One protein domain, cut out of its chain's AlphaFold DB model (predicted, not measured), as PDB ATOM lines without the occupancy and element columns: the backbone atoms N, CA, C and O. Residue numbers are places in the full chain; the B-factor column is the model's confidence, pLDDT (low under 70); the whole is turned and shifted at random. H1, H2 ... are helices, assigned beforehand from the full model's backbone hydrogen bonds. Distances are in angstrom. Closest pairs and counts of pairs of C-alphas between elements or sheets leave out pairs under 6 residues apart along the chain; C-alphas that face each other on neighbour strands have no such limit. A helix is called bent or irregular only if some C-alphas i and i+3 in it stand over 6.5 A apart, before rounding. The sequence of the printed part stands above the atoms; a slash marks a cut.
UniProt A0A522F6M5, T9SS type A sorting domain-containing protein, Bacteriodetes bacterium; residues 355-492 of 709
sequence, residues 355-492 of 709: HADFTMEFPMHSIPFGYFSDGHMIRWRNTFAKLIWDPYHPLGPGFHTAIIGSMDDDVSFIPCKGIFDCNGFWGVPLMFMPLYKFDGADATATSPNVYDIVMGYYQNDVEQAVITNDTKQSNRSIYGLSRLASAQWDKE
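This is residues 355 to 492 of the 709 residues of the protein "T9SS type A sorting domain-containing protein" of Bacteriodetes bacterium (UniProt A0A522F6M5). Two short helices, H4 and H5, make the middle: H7 packs on both of them, H3 crosses H5 on another side, and H6 folds back from H5 as a helical hairpin, while H1 and H2 run along a further side, H1 near H4 and H2 near H3 and H5, more loosely placed. The long unnamed stretch 389 to 427 loops over the remaining side, and the later part of H6 reaches away from the core. The printed part has 138 residues with seven named helices, H1 to H7 in chain order, and no named strand; the class is all helix. It is compact, with a radius of gyration of the C-alphas of 14.5 A, and spans 36 by 35 by 26 A.

H1, residues 355 to 359, is close to but not clearly touching H4, residues 428 to 431; the closest C-alphas, of Asp 357 and Met 431, are 6.5 A apart. H2, residues 361 to 369, is close to but not clearly touching H5, residues 433 to 438, with the C-alphas of Met 364 and Pro 434 closest at 6.5 A. H3, residues 374 to 388, touches H5 at a steep tilt of 53 degrees, opposite ways; the C-alphas of Arg 381 and Leu 435 are closest, 5.4 A apart. H4 touches H7, residues 475 to 491, closest at the C-alphas of Leu 430 and Gly 480, 4.4 A. H5 and H6, residues 450 to 468, form a helical hairpin at a shallow tilt of 17 degrees, opposite ways; H6 touches H5 with residues 450 to 454 alone, and the closest C-alphas, of Tyr 436 and Val 450, are 5.0 A apart. H6 and H7 only just touch, with 3 pairs of C-alphas within 8 A, closest those of Met 455 and Leu 484 at 7.5 A. H3 and H7 are apart. Every O i to N i+4 pair is within hydrogen-bond range in H1 and H7, against 3 of 5 in H2, 10 of 11 in H3, 12 of 15 in H6 and 0 of 2 in H5, where 3 of 3 O i to N i+3 pairs are; H4 is too short for an i+4 pair.

H1 begins at C-alpha 355, (127.336, 147.695, 132.268). H2 is irregular, with C-alphas 365 and 368 7.4 A apart. H3 is 19.8 A long. H6, 25.8 A, begins at C-alpha 450, (109.887, 143.436, 128.109); it has a kink of 44 degrees near residue 461 and is only just irregular, with C-alphas 460 and 463 6.9 A apart. H7, 24.4 A, ends at C-alpha 491, (99.548, 148.519, 132.538).

The C-alphas farthest apart, of Ala 443 and Thr 468, are 41.1 A apart. The printed part has no cut. The links H3 to H4 and H5 to H6 are long, with 39 and 11 residues. Low confidence, pLDDT under 70, falls at residues 394 to 396, 407 to 424 and 471 to 473.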
ATOM      1  N   HIS A 355     126.968 146.323 132.610       79.62
ATOM      2  CA  HIS A 355     127.336 147.695 132.268       79.62
ATOM      3  C   HIS A 355     126.368 148.366 131.290       79.62
ATOM      4  O   HIS A 355     126.210 149.593 131.323       79.62
ATOM      5  N   ALA A 356     125.667 147.579 130.471       86.06
ATOM      6  CA  ALA A 356     124.673 148.081 129.533       86.06
ATOM      7  C   ALA A 356     123.562 148.898 130.208       86.06
ATOM      8  O   ALA A 356     123.028 149.817 129.589       86.06
ATOM      9  N   ASP A 357     123.219 148.620 131.470       86.94
ATOM     10  CA  ASP A 357     122.204 149.401 132.179       86.94
ATOM     11  C   ASP A 357     122.636 150.860 132.447       86.94
ATOM     12  O   ASP A 357     121.790 151.754 132.461       86.94
ATOM     13  N   PHE A 358     123.938 151.128 132.587       86.75
ATOM     14  CA  PHE A 358     124.495 152.474 132.725       86.75
ATOM     15  C   PHE A 358     124.535 153.187 131.374       86.75
ATOM     16  O   PHE A 358     124.177 154.361 131.299       86.75
ATOM     17  N   THR A 359     124.882 152.471 130.299       89.00
ATOM     18  CA  THR A 359     124.752 152.977 128.919       89.00
ATOM     19  C   THR A 359     123.298 153.337 128.608       89.00
ATOM     20  O   THR A 359     123.020 154.323 127.939       89.00
ATOM     21  N   MET A 360     122.335 152.590 129.142       93.06
ATOM     22  CA  MET A 360     120.919 152.862 128.917       93.06
ATOM     23  C   MET A 360     120.333 153.954 129.820       93.06
ATOM     24  O   MET A 360     119.186 154.343 129.603       93.06
ATOM     25  N   GLU A 361     121.079 154.508 130.779       92.62
ATOM     26  CA  GLU A 361     120.528 155.482 131.727       92.62
ATOM     27  C   GLU A 361     119.993 156.738 131.017       92.62
ATOM     28  O   GLU A 361     118.846 157.134 131.234       92.62
ATOM     29  N   PHE A 362     120.758 157.323 130.088       95.44
ATOM     30  CA  PHE A 362     120.292 158.487 129.329       95.44
ATOM     31  C   PHE A 362     119.118 158.157 128.391       95.44
ATOM     32  O   PHE A 362     118.085 158.822 128.516       95.44
ATOM     33  N   PRO A 363     119.180 157.123 127.523       96.62
ATOM     34  CA  PRO A 363     118.028 156.702 126.727       96.62
ATOM     35  C   PRO A 363     116.745 156.494 127.542       96.62
ATOM     36  O   PRO A 363     115.701 157.031 127.171       96.62
ATOM     37  N   MET A 364     116.814 155.804 128.685       95.62
ATOM     38  CA  MET A 364     115.643 155.525 129.529       95.62
ATOM     39  C   MET A 364     115.039 156.797 130.131       95.62
ATOM     40  O   MET A 364     113.823 156.990 130.079       95.62
ATOM     41  N   HIS A 365     115.875 157.688 130.667       96.00
ATOM     42  CA  HIS A 365     115.422 158.968 131.215       96.00
ATOM     43  C   HIS A 365     114.904 159.925 130.136       96.00
ATOM     44  O   HIS A 365     114.041 160.755 130.409       96.00
ATOM     45  N   SER A 366     115.403 159.799 128.907       96.12
ATOM     46  CA  SER A 366     115.058 160.679 127.793       96.12
ATOM     47  C   SER A 366     113.713 160.380 127.126       96.12
ATOM     48  O   SER A 366     113.253 161.199 126.332       96.12
ATOM     49  N   ILE A 367     113.064 159.252 127.453       95.12
ATOM     50  CA  ILE A 367     111.774 158.831 126.875       95.12
ATOM     51  C   ILE A 367     110.737 159.976 126.830       95.12
ATOM     52  O   ILE A 367     110.213 160.239 125.751       95.12
ATOM     53  N   PRO A 368     110.438 160.700 127.931       92.94
ATOM     54  CA  PRO A 368     109.475 161.807 127.898       92.94
ATOM     55  C   PRO A 368     109.990 163.079 127.197       92.94
ATOM     56  O   PRO A 368     109.207 163.997 126.969       92.94
ATOM     57  N   PHE A 369     111.280 163.157 126.862       93.94
ATOM     58  CA  PHE A 369     111.917 164.335 126.262       93.94
ATOM     59  C   PHE A 369     112.213 164.184 124.762       93.94
ATOM     60  O   PHE A 369     112.507 165.180 124.105       93.94
ATOM     61  N   GLY A 370     112.135 162.967 124.215       93.50
ATOM     62  CA  GLY A 370     112.222 162.721 122.774       93.50
ATOM     63  C   GLY A 370     113.609 162.933 122.156       93.50
ATOM     64  O   GLY A 370     113.697 163.374 121.013       93.50
ATOM     65  N   TYR A 371     114.693 162.633 122.883       96.00
ATOM     66  CA  TYR A 371     116.058 162.693 122.323       96.00
ATOM     67  C   TYR A 371     116.354 161.568 121.326       96.00
ATOM     68  O   TYR A 371     117.191 161.735 120.441       96.00
ATOM     69  N   PHE A 372     115.653 160.443 121.444       96.94
ATOM     70  CA  PHE A 372     115.755 159.314 120.530       96.94
ATOM     71  C   PHE A 372     114.393 159.043 119.900       96.94
ATOM     72  O   PHE A 372     113.362 159.130 120.565       96.94
ATOM     73  N   SER A 373     114.388 158.710 118.608       96.69
ATOM     74  CA  SER A 373     113.165 158.290 117.924       96.69
ATOM     75  C   SER A 373     112.672 156.937 118.445       96.69
ATOM     76  O   SER A 373     113.471 156.110 118.895       96.69
ATOM     77  N   ASP A 374     111.373 156.665 118.287       96.56
ATOM     78  CA  ASP A 374     110.780 155.364 118.629       96.56
ATOM     79  C   ASP A 374     111.526 154.201 117.964       96.56
ATOM     80  O   ASP A 374     111.726 153.164 118.583       96.56
ATOM     81  N   GLY A 375     112.032 154.386 116.738       97.75
ATOM     82  CA  GLY A 375     112.821 153.369 116.042       97.75
ATOM     83  C   GLY A 375     114.121 152.995 116.766       97.75
ATOM     84  O   GLY A 375     114.494 151.821 116.778       97.75
ATOM     85  N   HIS A 376     114.804 153.953 117.403       97.75
ATOM     86  CA  HIS A 376     115.982 153.661 118.228       97.75
ATOM     87  C   HIS A 376     115.589 152.970 119.537       97.75
ATOM     88  O   HIS A 376     116.202 151.971 119.914       97.75
ATOM     89  N   MET A 377     114.519 153.439 120.181       98.19
ATOM     90  CA  MET A 377     114.011 152.839 121.415       98.19
ATOM     91  C   MET A 377     113.539 151.394 121.214       98.19
ATOM     92  O   MET A 377     113.852 150.524 122.027       98.19
ATOM     93  N   ILE A 378     112.881 151.106 120.088       98.50
ATOM     94  CA  ILE A 378     112.482 149.754 119.678       98.50
ATOM     95  C   ILE A 378     113.704 148.853 119.476       98.50
ATOM     96  O   ILE A 378     113.668 147.682 119.853       98.50
ATOM     97  N   ARG A 379     114.812 149.377 118.939       98.31
ATOM     98  CA  ARG A 379     116.044 148.594 118.774       98.31
ATOM     99  C   ARG A 379     116.675 148.211 120.104       98.31
ATOM    100  O   ARG A 379     117.003 147.042 120.269       98.31
ATOM    101  N   TRP A 380     116.778 149.129 121.065       97.94
ATOM    102  CA  TRP A 380     117.248 148.785 122.416       97.94
ATOM    103  C   TRP A 380     116.289 147.846 123.149       97.94
ATOM    104  O   TRP A 380     116.721 146.906 123.815       97.94
ATOM    105  N   ARG A 381     114.979 148.036 122.968       97.94
ATOM    106  CA  ARG A 381     113.957 147.094 123.436       97.94
ATOM    107  C   ARG A 381     114.195 145.694 122.874       97.94
ATOM    108  O   ARG A 381     114.163 144.724 123.625       97.94
ATOM    109  N   ASN A 382     114.456 145.577 121.574       98.19
ATOM    110  CA  ASN A 382     114.726 144.295 120.924       98.19
ATOM    111  C   ASN A 382     116.076 143.706 121.339       98.19
ATOM    112  O   ASN A 382     116.173 142.489 121.446       98.19
ATOM    113  N   THR A 383     117.089 144.529 121.627       96.81
ATOM    114  CA  THR A 383     118.337 144.063 122.251       96.81
ATOM    115  C   THR A 383     118.029 143.320 123.542       96.81
ATOM    116  O   THR A 383     118.379 142.152 123.669       96.81
ATOM    117  N   PHE A 384     117.289 143.941 124.463       96.31
ATOM    118  CA  PHE A 384     116.929 143.293 125.723       96.31
ATOM    119  C   PHE A 384     116.053 142.050 125.517       96.31
ATOM    120  O   PHE A 384     116.378 140.967 125.997       96.31
ATOM    121  N   ALA A 385     114.952 142.189 124.777       96.44
ATOM    122  CA  ALA A 385     113.930 141.150 124.698       96.44
ATOM    123  C   ALA A 385     114.308 139.956 123.804       96.44
ATOM    124  O   ALA A 385     113.786 138.865 124.011       96.44
ATOM    125  N   LYS A 386     115.163 140.153 122.792       94.06
ATOM    126  CA  LYS A 386     115.483 139.116 121.795       94.06
ATOM    127  C   LYS A 386     116.929 138.640 121.829       94.06
ATOM    128  O   LYS A 386     117.170 137.513 121.415       94.06
ATOM    129  N   LEU A 387     117.871 139.488 122.255       91.50
ATOM    130  CA  LEU A 387     119.282 139.106 122.336       91.50
ATOM    131  C   LEU A 387     119.688 138.763 123.762       91.50
ATOM    132  O   LEU A 387     120.291 137.726 123.970       91.50
ATOM    133  N   ILE A 388     119.376 139.615 124.740       90.94
ATOM    134  CA  ILE A 388     119.826 139.412 126.124       90.94
ATOM    135  C   ILE A 388     118.994 138.331 126.811       90.94
ATOM    136  O   ILE A 388     119.549 137.469 127.483       90.94
ATOM    137  N   TRP A 389     117.671 138.364 126.666       91.25
ATOM    138  CA  TRP A 389     116.790 137.354 127.245       91.25
ATOM    139  C   TRP A 389     116.945 135.988 126.556       91.25
ATOM    140  O   TRP A 389     116.719 135.861 125.355       91.25
ATOM    141  N   ASP A 390     117.253 134.957 127.346       87.06
ATOM    142  CA  ASP A 390     117.390 133.563 126.921       87.06
ATOM    143  C   ASP A 390     116.309 132.688 127.580       87.06
ATOM    144  O   ASP A 390     116.494 132.182 128.693       87.06
ATOM    145  N   PRO A 391     115.164 132.446 126.916       84.25
ATOM    146  CA  PRO A 391     114.119 131.584 127.460       84.25
ATOM    147  C   PRO A 391     114.500 130.094 127.479       84.25
ATOM    148  O   PRO A 391     113.765 129.291 128.059       84.25
ATOM    149  N   TYR A 392     115.604 129.705 126.834       81.62
ATOM    150  CA  TYR A 392     116.022 128.313 126.646       81.62
ATOM    151  C   TYR A 392     117.301 127.958 127.407       81.62
ATOM    152  O   TYR A 392     117.853 126.872 127.202       81.62
ATOM    153  N   HIS A 393     117.754 128.839 128.294       73.56
ATOM    154  CA  HIS A 393     118.981 128.638 129.039       73.56
ATOM    155  C   HIS A 393     118.954 127.306 129.836       73.56
ATOM    156  O   HIS A 393     117.919 126.944 130.409       73.56
ATOM    157  N   PRO A 394     120.069 126.539 129.914       69.06
ATOM    158  CA  PRO A 394     120.074 125.176 130.466       69.06
ATOM    159  C   PRO A 394     119.624 125.035 131.928       69.06
ATOM    160  O   PRO A 394     119.261 123.936 132.351       69.06
ATOM    161  N   LEU A 395     119.665 126.121 132.704       68.00
ATOM    162  CA  LEU A 395     119.234 126.162 134.107       68.00
ATOM    163  C   LEU A 395     117.815 126.734 134.292       68.00
ATOM    164  O   LEU A 395     117.376 126.907 135.426       68.00
ATOM    165  N   GLY A 396     117.096 126.992 133.197       66.81
ATOM    166  CA  GLY A 396     115.827 127.724 133.170       66.81
ATOM    167  C   GLY A 396     115.991 129.116 132.547       66.81
ATOM    168  O   GLY A 396     117.132 129.555 132.408       66.81
ATOM    169  N   PRO A 397     114.884 129.788 132.162       79.00
ATOM    170  CA  PRO A 397     114.913 131.090 131.493       79.00
ATOM    171  C   PRO A 397     115.821 132.101 132.200       79.00
ATOM    172  O   PRO A 397     115.752 132.231 133.422       79.00
ATOM    173  N   GLY A 398     116.651 132.817 131.444       81.25
ATOM    174  CA  GLY A 398     117.639 133.722 132.013       81.25
ATOM    175  C   GLY A 398     118.161 134.794 131.064       81.25
ATOM    176  O   GLY A 398     117.486 135.168 130.113       81.25
ATOM    177  N   PHE A 399     119.354 135.326 131.344       85.06
ATOM    178  CA  PHE A 399     119.946 136.432 130.585       85.06
ATOM    179  C   PHE A 399     121.375 136.099 130.148       85.06
ATOM    180  O   PHE A 399     122.173 135.601 130.945       85.06
ATOM    181  N   HIS A 400     121.697 136.395 128.890       83.25
ATOM    182  CA  HIS A 400     123.054 136.350 128.361       83.25
ATOM    183  C   HIS A 400     123.949 137.402 129.027       83.25
ATOM    184  O   HIS A 400     123.493 138.478 129.414       83.25
ATOM    185  N   THR A 401     125.245 137.100 129.141       77.12
ATOM    186  CA  THR A 401     126.225 138.012 129.749       77.12
ATOM    187  C   THR A 401     126.637 139.148 128.828       77.12
ATOM    188  O   THR A 401     126.953 140.219 129.329       77.12
ATOM    189  N   ALA A 402     126.631 138.945 127.510       80.69
ATOM    190  CA  ALA A 402     126.908 139.988 126.527       80.69
ATOM    191  C   ALA A 402     125.614 140.491 125.879       80.69
ATOM    192  O   ALA A 402     124.708 139.707 125.584       80.69
ATOM    193  N   ILE A 403     125.558 141.783 125.549       86.69
ATOM    194  CA  ILE A 403     124.362 142.385 124.932       86.69
ATOM    195  C   ILE A 403     124.025 141.844 123.537       86.69
ATOM    196  O   ILE A 403     122.904 142.005 123.060       86.69
ATOM    197  N   ILE A 404     124.993 141.204 122.876       86.56
ATOM    198  CA  ILE A 404     124.802 140.565 121.570       86.56
ATOM    199  C   ILE A 404     124.080 139.207 121.675       86.56
ATOM    200  O   ILE A 404     123.766 138.607 120.652       86.56
ATOM    201  N   GLY A 405     123.809 138.720 122.892       83.56
ATOM    202  CA  GLY A 405     123.175 137.421 123.129       83.56
ATOM    203  C   GLY A 405     124.152 136.247 123.135       83.56
ATOM    204  O   GLY A 405     123.810 135.142 122.721       83.56
ATOM    205  N   SER A 406     125.394 136.478 123.567       78.19
ATOM    206  CA  SER A 406     126.401 135.426 123.738       78.19
ATOM    207  C   SER A 406     126.770 135.231 125.211       78.19
ATOM    208  O   SER A 406     126.661 136.140 126.035       78.19
ATOM    209  N   MET A 407     127.219 134.017 125.532       68.75
ATOM    210  CA  MET A 407     127.821 133.660 126.826       68.75
ATOM    211  C   MET A 407     129.357 133.782 126.792       68.75
ATOM    212  O   MET A 407     130.043 133.052 127.499       68.75
ATOM    213  N   ASP A 408     129.891 134.611 125.889       61.94
ATOM    214  CA  ASP A 408     131.310 134.607 125.512       61.94
ATOM    215  C   ASP A 408     132.230 135.142 126.623       61.94
ATOM    216  O   ASP A 408     131.833 135.998 127.417       61.94
ATOM    217  N   ASP A 409     133.479 134.668 126.636       52.75
ATOM    218  CA  ASP A 409     134.518 135.072 127.600       52.75
ATOM    219  C   ASP A 409     135.150 136.449 127.267       52.75
ATOM    220  O   ASP A 409     135.897 136.994 128.080       52.75
ATOM    221  N   ASP A 410     134.839 137.027 126.098       57.94
ATOM    222  CA  ASP A 410     135.411 138.280 125.561       57.94
ATOM    223  C   ASP A 410     134.637 139.558 126.023       57.94
ATOM    224  O   ASP A 410     134.538 140.555 125.301       57.94
ATOM    225  N   VAL A 411     134.057 139.545 127.231       61.66
ATOM    226  CA  VAL A 411     133.373 140.702 127.862       61.66
ATOM    227  C   VAL A 411     134.286 141.439 128.856       61.66
ATOM    228  O   VAL A 411     135.116 140.815 129.519       61.66
ATOM    229  N   SER A 412     134.141 142.768 128.974       54.22
ATOM    230  CA  SER A 412     135.100 143.649 129.678       54.22
ATOM    231  C   SER A 412     135.214 143.400 131.185       54.22
ATOM    232  O   SER A 412     136.254 143.696 131.781       54.22
ATOM    233  N   PHE A 413     134.179 142.844 131.821       55.03
ATOM    234  CA  PHE A 413     134.162 142.660 133.267       55.03
ATOM    235  C   PHE A 413     133.479 141.361 133.686       55.03
ATOM    236  O   PHE A 413     132.302 141.109 133.435       55.03
ATOM    237  N   ILE A 414     134.253 140.516 134.365       53.66
ATOM    238  CA  ILE A 414     133.862 139.164 134.753       53.66
ATOM    239  C   ILE A 414     133.925 139.030 136.282       53.66
ATOM    240  O   ILE A 414     134.883 138.461 136.807       53.66
ATOM    241  N   PRO A 415     132.900 139.454 137.041       50.22
ATOM    242  CA  PRO A 415     132.648 138.839 138.338       50.22
ATOM    243  C   PRO A 415     131.962 137.478 138.160       50.22
ATOM    244  O   PRO A 415     132.010 136.646 139.061       50.22
ATOM    245  N   CYS A 416     131.323 137.243 137.004       54.12
ATOM    246  CA  CYS A 416     130.253 136.257 136.927       54.12
ATOM    247  C   CYS A 416     130.444 135.110 135.919       54.12
ATOM    248  O   CYS A 416     129.664 134.187 136.022       54.12
ATOM    249  N   LYS A 417     131.423 135.085 134.992       49.62
ATOM    250  CA  LYS A 417     131.684 133.967 134.026       49.62
ATOM    251  C   LYS A 417     130.438 133.154 133.594       49.62
ATOM    252  O   LYS A 417     130.380 131.946 133.817       49.62
ATOM    253  N   GLY A 418     129.406 133.799 133.045       46.47
ATOM    254  CA  GLY A 418     128.197 133.078 132.604       46.47
ATOM    255  C   GLY A 418     127.331 132.482 133.729       46.47
ATOM    256  O   GLY A 418     126.466 131.652 133.466       46.47
ATOM    257  N   ILE A 419     127.546 132.874 134.987       50.06
ATOM    258  CA  ILE A 419     126.746 132.470 136.145       50.06
ATOM    259  C   ILE A 419     125.555 133.418 136.269       50.06
ATOM    260  O   ILE A 419     125.682 134.575 136.670       50.06
ATOM    261  N   PHE A 420     124.390 132.857 135.959       50.28
ATOM    262  CA  PHE A 420     123.070 133.477 136.035       50.28
ATOM    263  C   PHE A 420     122.707 134.026 137.433       50.28
ATOM    264  O   PHE A 420     122.058 135.060 137.530       50.28
ATOM    265  N   ASP A 421     123.172 133.388 138.516       54.31
ATOM    266  CA  ASP A 421     122.888 133.788 139.912       54.31
ATOM    267  C   ASP A 421     124.018 134.621 140.548       54.31
ATOM    268  O   ASP A 421     124.407 134.442 141.704       54.31
ATOM    269  N   CYS A 422     124.625 135.507 139.765       60.28
ATOM    270  CA  CYS A 422     125.646 136.400 140.284       60.28
ATOM    271  C   CYS A 422     124.995 137.602 140.977       60.28
ATOM    272  O   CYS A 422     124.219 138.336 140.363       60.28
ATOM    273  N   ASN A 423     125.372 137.859 142.234       59.44
ATOM    274  CA  ASN A 423     124.844 138.982 143.022       59.44
ATOM    275  C   ASN A 423     124.956 140.344 142.306       59.44
ATOM    276  O   ASN A 423     124.145 141.227 142.560       59.44
ATOM    277  N   GLY A 424     125.931 140.514 141.401       59.97
ATOM    278  CA  GLY A 424     126.135 141.755 140.647       59.97
ATOM    279  C   GLY A 424     125.100 142.038 139.550       59.97
ATOM    280  O   GLY A 424     124.918 143.199 139.201       59.97
ATOM    281  N   PHE A 425     124.398 141.024 139.026       70.19
ATOM    282  CA  PHE A 425     123.455 141.189 137.905       70.19
ATOM    283  C   PHE A 425     121.987 141.035 138.289       70.19
ATOM    284  O   PHE A 425     121.104 141.358 137.502       70.19
ATOM    285  N   TRP A 426     121.705 140.607 139.515       75.94
ATOM    286  CA  TRP A 426     120.351 140.287 139.959       75.94
ATOM    287  C   TRP A 426     119.354 141.462 139.848       75.94
ATOM    288  O   TRP A 426     118.189 141.275 139.512       75.94
ATOM    289  N   GLY A 427     119.801 142.704 140.073       79.94
ATOM    290  CA  GLY A 427     118.955 143.898 139.919       79.94
ATOM    291  C   GLY A 427     118.858 144.454 138.495       79.94
ATOM    292  O   GLY A 427     117.964 145.253 138.216       79.94
ATOM    293  N   VAL A 428     119.764 144.054 137.601       87.25
ATOM    294  CA  VAL A 428     119.961 144.673 136.280       87.25
ATOM    295  C   VAL A 428     118.745 144.500 135.362       87.25
ATOM    296  O   VAL A 428     118.305 145.501 134.796       87.25
ATOM    297  N   PRO A 429     118.102 143.316 135.251       91.31
ATOM    298  CA  PRO A 429     116.901 143.161 134.425       91.31
ATOM    299  C   PRO A 429     115.784 144.154 134.763       91.31
ATOM    300  O   PRO A 429     115.086 144.637 133.873       91.31
ATOM    301  N   LEU A 430     115.644 144.512 136.044       93.31
ATOM    302  CA  LEU A 430     114.624 145.453 136.509       93.31
ATOM    303  C   LEU A 430     114.860 146.874 135.969       93.31
ATOM    304  O   LEU A 430     113.908 147.629 135.767       93.31
ATOM    305  N   MET A 431     116.116 147.241 135.695       93.69
ATOM    306  CA  MET A 431     116.479 148.559 135.165       93.69
ATOM    307  C   MET A 431     116.012 148.766 133.724       93.69
ATOM    308  O   MET A 431     115.725 149.904 133.344       93.69
ATOM    309  N   PHE A 432     115.864 147.685 132.952       96.06
ATOM    310  CA  PHE A 432     115.393 147.722 131.566       96.06
ATOM    311  C   PHE A 432     113.875 147.832 131.433       96.06
ATOM    312  O   PHE A 432     113.378 148.059 130.328       96.06
ATOM    313  N   MET A 433     113.141 147.739 132.550       96.94
ATOM    314  CA  MET A 433     111.685 147.780 132.554       96.94
ATOM    315  C   MET A 433     111.094 148.914 131.705       96.94
ATOM    316  O   MET A 433     110.209 148.600 130.920       96.94
ATOM    317  N   PRO A 434     111.568 150.183 131.740       97.38
ATOM    318  CA  PRO A 434     110.943 151.279 130.988       97.38
ATOM    319  C   PRO A 434     110.812 151.055 129.470       97.38
ATOM    320  O   PRO A 434     109.971 151.700 128.840       97.38
ATOM    321  N   LEU A 435     111.572 150.121 128.880       97.88
ATOM    322  CA  LEU A 435     111.424 149.728 127.474       97.88
ATOM    323  C   LEU A 435     110.096 149.020 127.171       97.88
ATOM    324  O   LEU A 435     109.743 148.912 125.997       97.88
ATOM    325  N   TYR A 436     109.320 148.614 128.186       96.44
ATOM    326  CA  TYR A 436     107.969 148.066 128.005       96.44
ATOM    327  C   TYR A 436     107.050 149.001 127.206       96.44
ATOM    328  O   TYR A 436     106.106 148.552 126.555       96.44
ATOM    329  N   LYS A 437     107.318 150.314 127.241       95.94
ATOM    330  CA  LYS A 437     106.575 151.323 126.471       95.94
ATOM    331  C   LYS A 437     106.666 151.104 124.960       95.94
ATOM    332  O   LYS A 437     105.803 151.576 124.231       95.94
ATOM    333  N   PHE A 438     107.685 150.374 124.511       97.31
ATOM    334  CA  PHE A 438     107.932 150.060 123.109       97.31
ATOM    335  C   PHE A 438     107.560 148.613 122.748       97.31
ATOM    336  O   PHE A 438     107.803 148.183 121.621       97.31
ATOM    337  N   ASP A 439     106.962 147.846 123.669       96.19
ATOM    338  CA  ASP A 439     106.422 146.519 123.361       96.19
ATOM    339  C   ASP A 439     105.274 146.625 122.350       96.19
ATOM    340  O   ASP A 439     104.296 147.336 122.578       96.19
ATOM    341  N   GLY A 440     105.388 145.914 121.223       94.69
ATOM    342  CA  GLY A 440     104.383 145.944 120.160       94.69
ATOM    343  C   GLY A 440     104.223 147.301 119.464       94.69
ATOM    344  O   GLY A 440     103.224 147.495 118.773       94.69
ATOM    345  N   ALA A 441     105.166 148.234 119.638       94.31
ATOM    346  CA  ALA A 441     105.072 149.586 119.079       94.31
ATOM    347  C   ALA A 441     105.132 149.619 117.539       94.31
ATOM    348  O   ALA A 441     104.550 150.506 116.918       94.31
ATOM    349  N   ASP A 442     105.794 148.641 116.915       95.88
ATOM    350  CA  ASP A 442     105.780 148.440 115.466       95.88
ATOM    351  C   ASP A 442     105.873 146.949 115.082       95.88
ATOM    352  O   ASP A 442     105.919 146.058 115.932       95.88
ATOM    353  N   ALA A 443     105.922 146.667 113.775       95.94
ATOM    354  CA  ALA A 443     106.001 145.305 113.238       95.94
ATOM    355  C   ALA A 443     107.300 144.550 113.595       95.94
ATOM    356  O   ALA A 443     107.374 143.339 113.391       95.94
ATOM    357  N   THR A 444     108.324 145.243 114.094       96.25
ATOM    358  CA  THR A 444     109.603 144.663 114.520       96.25
ATOM    359  C   THR A 444     109.677 144.460 116.033       96.25
ATOM    360  O   THR A 444     110.429 143.596 116.486       96.25
ATOM    361  N   ALA A 445     108.885 145.193 116.820       95.56
ATOM    362  CA  ALA A 445     108.765 145.077 118.274       95.56
ATOM    363  C   ALA A 445     107.890 143.879 118.702       95.56
ATOM    364  O   ALA A 445     106.980 143.998 119.521       95.56
ATOM    365  N   THR A 446     108.144 142.711 118.112       94.62
ATOM    366  CA  THR A 446     107.397 141.479 118.376       94.62
ATOM    367  C   THR A 446     107.789 140.849 119.710       94.62
ATOM    368  O   THR A 446     108.874 141.104 120.242       94.62
ATOM    369  N   SER A 447     106.928 139.961 120.214       91.56
ATOM    370  CA  SER A 447     107.198 139.139 121.395       91.56
ATOM    371  C   SER A 447     108.553 138.406 121.315       91.56
ATOM    372  O   SER A 447     109.000 138.086 120.208       91.56
ATOM    373  N   PRO A 448     109.183 138.101 122.467       93.94
ATOM    374  CA  PRO A 448     108.680 138.303 123.838       93.94
ATOM    375  C   PRO A 448     108.657 139.783 124.254       93.94
ATOM    376  O   PRO A 448     109.386 140.587 123.685       93.94
ATOM    377  N   ASN A 449     107.769 140.158 125.178       95.31
ATOM    378  CA  ASN A 449     107.612 141.535 125.662       95.31
ATOM    379  C   ASN A 449     108.513 141.805 126.865       95.31
ATOM    380  O   ASN A 449     108.631 140.945 127.735       95.31
ATOM    381  N   VAL A 450     109.086 143.009 126.949       97.00
ATOM    382  CA  VAL A 450     109.887 143.436 128.109       97.00
ATOM    383  C   VAL A 450     109.055 143.344 129.382       97.00
ATOM    384  O   VAL A 450     109.541 142.806 130.374       97.00
ATOM    385  N   TYR A 451     107.796 143.797 129.339       95.56
ATOM    386  CA  TYR A 451     106.888 143.717 130.486       95.56
ATOM    387  C   TYR A 451     106.784 142.287 131.038       95.56
ATOM    388  O   TYR A 451     107.019 142.056 132.222       95.56
ATOM    389  N   ASP A 452     106.489 141.322 130.163       93.44
ATOM    390  CA  ASP A 452     106.271 139.923 130.542       93.44
ATOM    391  C   ASP A 452     107.569 139.256 131.028       93.44
ATOM    392  O   ASP A 452     107.554 138.509 132.008       93.44
ATOM    393  N   ILE A 453     108.704 139.557 130.382       93.56
ATOM    394  CA  ILE A 453     110.027 139.056 130.788       93.56
ATOM    395  C   ILE A 453     110.354 139.521 132.209       93.56
ATOM    396  O   ILE A 453     110.656 138.703 133.078       93.56
ATOM    397  N   VAL A 454     110.287 140.831 132.462       94.94
ATOM    398  CA  VAL A 454     110.750 141.410 133.729       94.94
ATOM    399  C   VAL A 454     109.769 141.115 134.869       94.94
ATOM    400  O   VAL A 454     110.214 140.797 135.972       94.94
ATOM    401  N   MET A 455     108.451 141.135 134.631       93.12
ATOM    402  CA  MET A 455     107.468 140.721 135.647       93.12
ATOM    403  C   MET A 455     107.573 139.225 135.965       93.12
ATOM    404  O   MET A 455     107.472 138.834 137.130       93.12
ATOM    405  N   GLY A 456     107.815 138.385 134.952       90.50
ATOM    406  CA  GLY A 456     108.080 136.959 135.137       90.50
ATOM    407  C   GLY A 456     109.333 136.707 135.978       90.50
ATOM    408  O   GLY A 456     109.265 135.955 136.949       90.50
ATOM    409  N   TYR A 457     110.438 137.385 135.654       89.88
ATOM    410  CA  TYR A 457     111.672 137.343 136.442       89.88
ATOM    411  C   TYR A 457     111.439 137.816 137.879       89.88
ATOM    412  O   TYR A 457     111.860 137.160 138.830       89.88
ATOM    413  N   TYR A 458     110.692 138.909 138.064       91.00
ATOM    414  CA  TYR A 458     110.378 139.385 139.403       91.00
ATOM    415  C   TYR A 458     109.646 138.320 140.224       91.00
ATOM    416  O   TYR A 458     110.067 137.987 141.329       91.00
ATOM    417  N   GLN A 459     108.573 137.761 139.667       90.06
ATOM    418  CA  GLN A 459     107.741 136.781 140.355       90.06
ATOM    419  C   GLN A 459     108.511 135.500 140.715       90.06
ATOM    420  O   GLN A 459     108.270 134.907 141.765       90.06
ATOM    421  N   ASN A 460     109.397 135.044 139.831       85.06
ATOM    422  CA  ASN A 460     110.065 133.755 139.995       85.06
ATOM    423  C   ASN A 460     111.353 133.857 140.821       85.06
ATOM    424  O   ASN A 460     111.639 132.946 141.597       85.06
ATOM    425  N   ASP A 461     112.090 134.965 140.696       82.06
ATOM    426  CA  ASP A 461     113.473 135.061 141.176       82.06
ATOM    427  C   ASP A 461     113.713 136.228 142.150       82.06
ATOM    428  O   ASP A 461     114.662 136.191 142.940       82.06
ATOM    429  N   VAL A 462     112.862 137.264 142.134       86.81
ATOM    430  CA  VAL A 462     113.085 138.497 142.915       86.81
ATOM    431  C   VAL A 462     112.166 138.614 144.128       86.81
ATOM    432  O   VAL A 462     112.605 139.009 145.210       86.81
ATOM    433  N   GLU A 463     110.892 138.260 143.974       89.12
ATOM    434  CA  GLU A 463     109.843 138.463 144.976       89.12
ATOM    435  C   GLU A 463     110.207 137.800 146.309       89.12
ATOM    436  O   GLU A 463     110.132 138.434 147.363       89.12
ATOM    437  N   GLN A 464     110.686 136.555 146.271       87.38
ATOM    438  CA  GLN A 464     111.052 135.834 147.488       87.38
ATOM    439  C   GLN A 464     112.191 136.528 148.244       87.38
ATOM    440  O   GLN A 464     112.114 136.652 149.464       87.38
ATOM    441  N   ALA A 465     113.206 137.025 147.535       84.81
ATOM    442  CA  ALA A 465     114.329 137.750 148.125       84.81
ATOM    443  C   ALA A 465     113.897 139.099 148.723       84.81
ATOM    444  O   ALA A 465     114.421 139.523 149.757       84.81
ATOM    445  N   VAL A 466     112.918 139.770 148.105       88.06
ATOM    446  CA  VAL A 466     112.270 140.971 148.656       88.06
ATOM    447  C   VAL A 466     111.508 140.633 149.937       88.06
ATOM    448  O   VAL A 466     111.622 141.336 150.941       88.06
ATOM    449  N   ILE A 467     110.767 139.524 149.944       87.38
ATOM    450  CA  ILE A 467     110.011 139.077 151.116       87.38
ATOM    451  C   ILE A 467     110.948 138.704 152.267       87.38
ATOM    452  O   ILE A 467     110.648 139.051 153.413       87.38
ATOM    453  N   THR A 468     112.066 138.026 151.998       86.44
ATOM    454  CA  THR A 468     113.010 137.551 153.024       86.44
ATOM    455  C   THR A 468     114.076 138.564 153.413       86.44
ATOM    456  O   THR A 468     114.793 138.305 154.376       86.44
ATOM    457  N   ASN A 469     114.144 139.713 152.733       83.75
ATOM    458  CA  ASN A 469     115.211 140.704 152.885       83.75
ATOM    459  C   ASN A 469     116.606 140.107 152.640       83.75
ATOM    460  O   ASN A 469     117.495 140.174 153.486       83.75
ATOM    461  N   ASP A 470     116.767 139.457 151.490       79.44
ATOM    462  CA  ASP A 470     118.058 138.938 151.044       79.44
ATOM    463  C   ASP A 470     119.064 140.082 150.786       79.44
ATOM    464  O   ASP A 470     118.709 141.151 150.283       79.44
ATOM    465  N   THR A 471     120.341 139.838 151.084       65.62
ATOM    466  CA  THR A 471     121.458 140.771 150.877       65.62
ATOM    467  C   THR A 471     121.819 140.971 149.405       65.62
ATOM    468  O   THR A 471     122.603 141.866 149.095       65.62
ATOM    469  N   LYS A 472     121.225 140.191 148.488       67.00
ATOM    470  CA  LYS A 472     121.307 140.404 147.028       67.00
ATOM    471  C   LYS A 472     120.699 141.736 146.560       67.00
ATOM    472  O   LYS A 472     120.905 142.146 145.419       67.00
ATOM    473  N   GLN A 473     119.943 142.424 147.416       69.62
ATOM    474  CA  GLN A 473     119.387 143.738 147.105       69.62
ATOM    475  C   GLN A 473     120.488 144.809 147.077       69.62
ATOM    476  O   GLN A 473     121.379 144.830 147.919       69.62
ATOM    477  N   SER A 474     120.409 145.718 146.107       76.56
ATOM    478  CA  SER A 474     121.227 146.931 146.023       76.56
ATOM    479  C   SER A 474     120.328 148.148 145.802       76.56
ATOM    480  O   SER A 474     119.165 147.983 145.420       76.56
ATOM    481  N   ASN A 475     120.835 149.369 145.996       80.06
ATOM    482  CA  ASN A 475     120.059 150.577 145.683       80.06
ATOM    483  C   ASN A 475     119.659 150.629 144.201       80.06
ATOM    484  O   ASN A 475     118.524 150.989 143.889       80.06
ATOM    485  N   ARG A 476     120.519 150.137 143.307       84.88
ATOM    486  CA  ARG A 476     120.201 149.952 141.890       84.88
ATOM    487  C   ARG A 476     119.047 148.976 141.681       84.88
ATOM    488  O   ARG A 476     118.106 149.288 140.957       84.88
ATOM    489  N   SER A 477     119.044 147.847 142.391       85.50
ATOM    490  CA  SER A 477     117.920 146.899 142.376       85.50
ATOM    491  C   SER A 477     116.631 147.539 142.910       85.50
ATOM    492  O   SER A 477     115.560 147.322 142.353       85.50
ATOM    493  N   ILE A 478     116.715 148.358 143.965       89.00
ATOM    494  CA  ILE A 478     115.576 149.088 144.549       89.00
ATOM    495  C   ILE A 478     115.033 150.146 143.586       89.00
ATOM    496  O   ILE A 478     113.817 150.347 143.494       89.00
ATOM    497  N   TYR A 479     115.911 150.815 142.843       93.00
ATOM    498  CA  TYR A 479     115.492 151.714 141.782       93.00
ATOM    499  C   TYR A 479     114.785 150.937 140.660       93.00
ATOM    500  O   TYR A 479     113.667 151.298 140.278       93.00
ATOM    501  N   GLY A 480     115.330 149.793 140.245       94.06
ATOM    502  CA  GLY A 480     114.669 148.856 139.333       94.06
ATOM    503  C   GLY A 480     113.286 148.392 139.818       94.06
ATOM    504  O   GLY A 480     112.326 148.425 139.051       94.06
ATOM    505  N   LEU A 481     113.129 148.052 141.104       94.44
ATOM    506  CA  LEU A 481     111.831 147.696 141.704       94.44
ATOM    507  C   LEU A 481     110.807 148.836 141.608       94.44
ATOM    508  O   LEU A 481     109.622 148.586 141.394       94.44
ATOM    509  N   SER A 482     111.243 150.094 141.720       96.69
ATOM    510  CA  SER A 482     110.339 151.235 141.531       96.69
ATOM    511  C   SER A 482     109.921 151.411 140.065       96.69
ATOM    512  O   SER A 482     108.759 151.724 139.796       96.69
ATOM    513  N   ARG A 483     110.821 151.138 139.105       96.31
ATOM    514  CA  ARG A 483     110.502 151.112 137.664       96.31
ATOM    515  C   ARG A 483     109.514 149.981 137.344       96.31
ATOM    516  O   ARG A 483     108.578 150.192 136.575       96.31
ATOM    517  N   LEU A 484     109.668 148.825 137.993       95.69
ATOM    518  CA  LEU A 484     108.732 147.697 137.939       95.69
ATOM    519  C   LEU A 484     107.342 148.082 138.458       95.69
ATOM    520  O   LEU A 484     106.354 147.897 137.750       95.69
ATOM    521  N   ALA A 485     107.266 148.686 139.651       95.44
ATOM    522  CA  ALA A 485     106.009 149.181 140.211       95.44
ATOM    523  C   ALA A 485     105.345 150.208 139.280       95.44
ATOM    524  O   ALA A 485     104.137 150.156 139.066       95.44
ATOM    525  N   SER A 486     106.131 151.106 138.677       95.19
ATOM    526  CA  SER A 486     105.623 152.090 137.719       95.19
ATOM    527  C   SER A 486     105.029 151.455 136.471       95.19
ATOM    528  O   SER A 486     103.942 151.849 136.058       95.19
ATOM    529  N   ALA A 487     105.697 150.462 135.895       94.50
ATOM    530  CA  ALA A 487     105.192 149.752 134.731       94.50
ATOM    531  C   ALA A 487     103.936 148.928 135.047       94.50
ATOM    532  O   ALA A 487     102.988 148.938 134.264       94.50
ATOM    533  N   GLN A 488     103.900 148.262 136.207       92.12
ATOM    534  CA  GLN A 488     102.711 147.538 136.660       92.12
ATOM    535  C   GLN A 488     101.527 148.493 136.835       92.12
ATOM    536  O   GLN A 488     100.435 148.209 136.365       92.12
ATOM    537  N   TRP A 489     101.738 149.647 137.472       90.25
ATOM    538  CA  TRP A 489     100.686 150.650 137.645       90.25
ATOM    539  C   TRP A 489     100.248 151.295 136.331       90.25
ATOM    540  O   TRP A 489      99.093 151.695 136.232       90.25
ATOM    541  N   ASP A 490     101.126 151.406 135.334       88.44
ATOM    542  CA  ASP A 490     100.750 151.876 133.999       88.44
ATOM    543  C   ASP A 490      99.838 150.864 133.291       88.44
ATOM    544  O   ASP A 490      98.743 151.215 132.849       88.44
ATOM    545  N   LYS A 491     100.248 149.589 133.261       84.50
ATOM    546  CA  LYS A 491      99.548 148.519 132.538       84.50
ATOM    547  C   LYS A 491      98.300 148.008 133.258       84.50
ATOM    548  O   LYS A 491      97.297 147.728 132.613       84.50
ATOM    549  N   GLU A 492      98.336 147.862 134.576       85.56
ATOM    550  CA  GLU A 492      97.354 147.076 135.327       85.56
ATOM    551  C   GLU A 492      96.499 147.916 136.282       85.56
ATOM    552  O   GLU A 492      96.845 149.023 136.697       85.56
TER     553      GLU A 492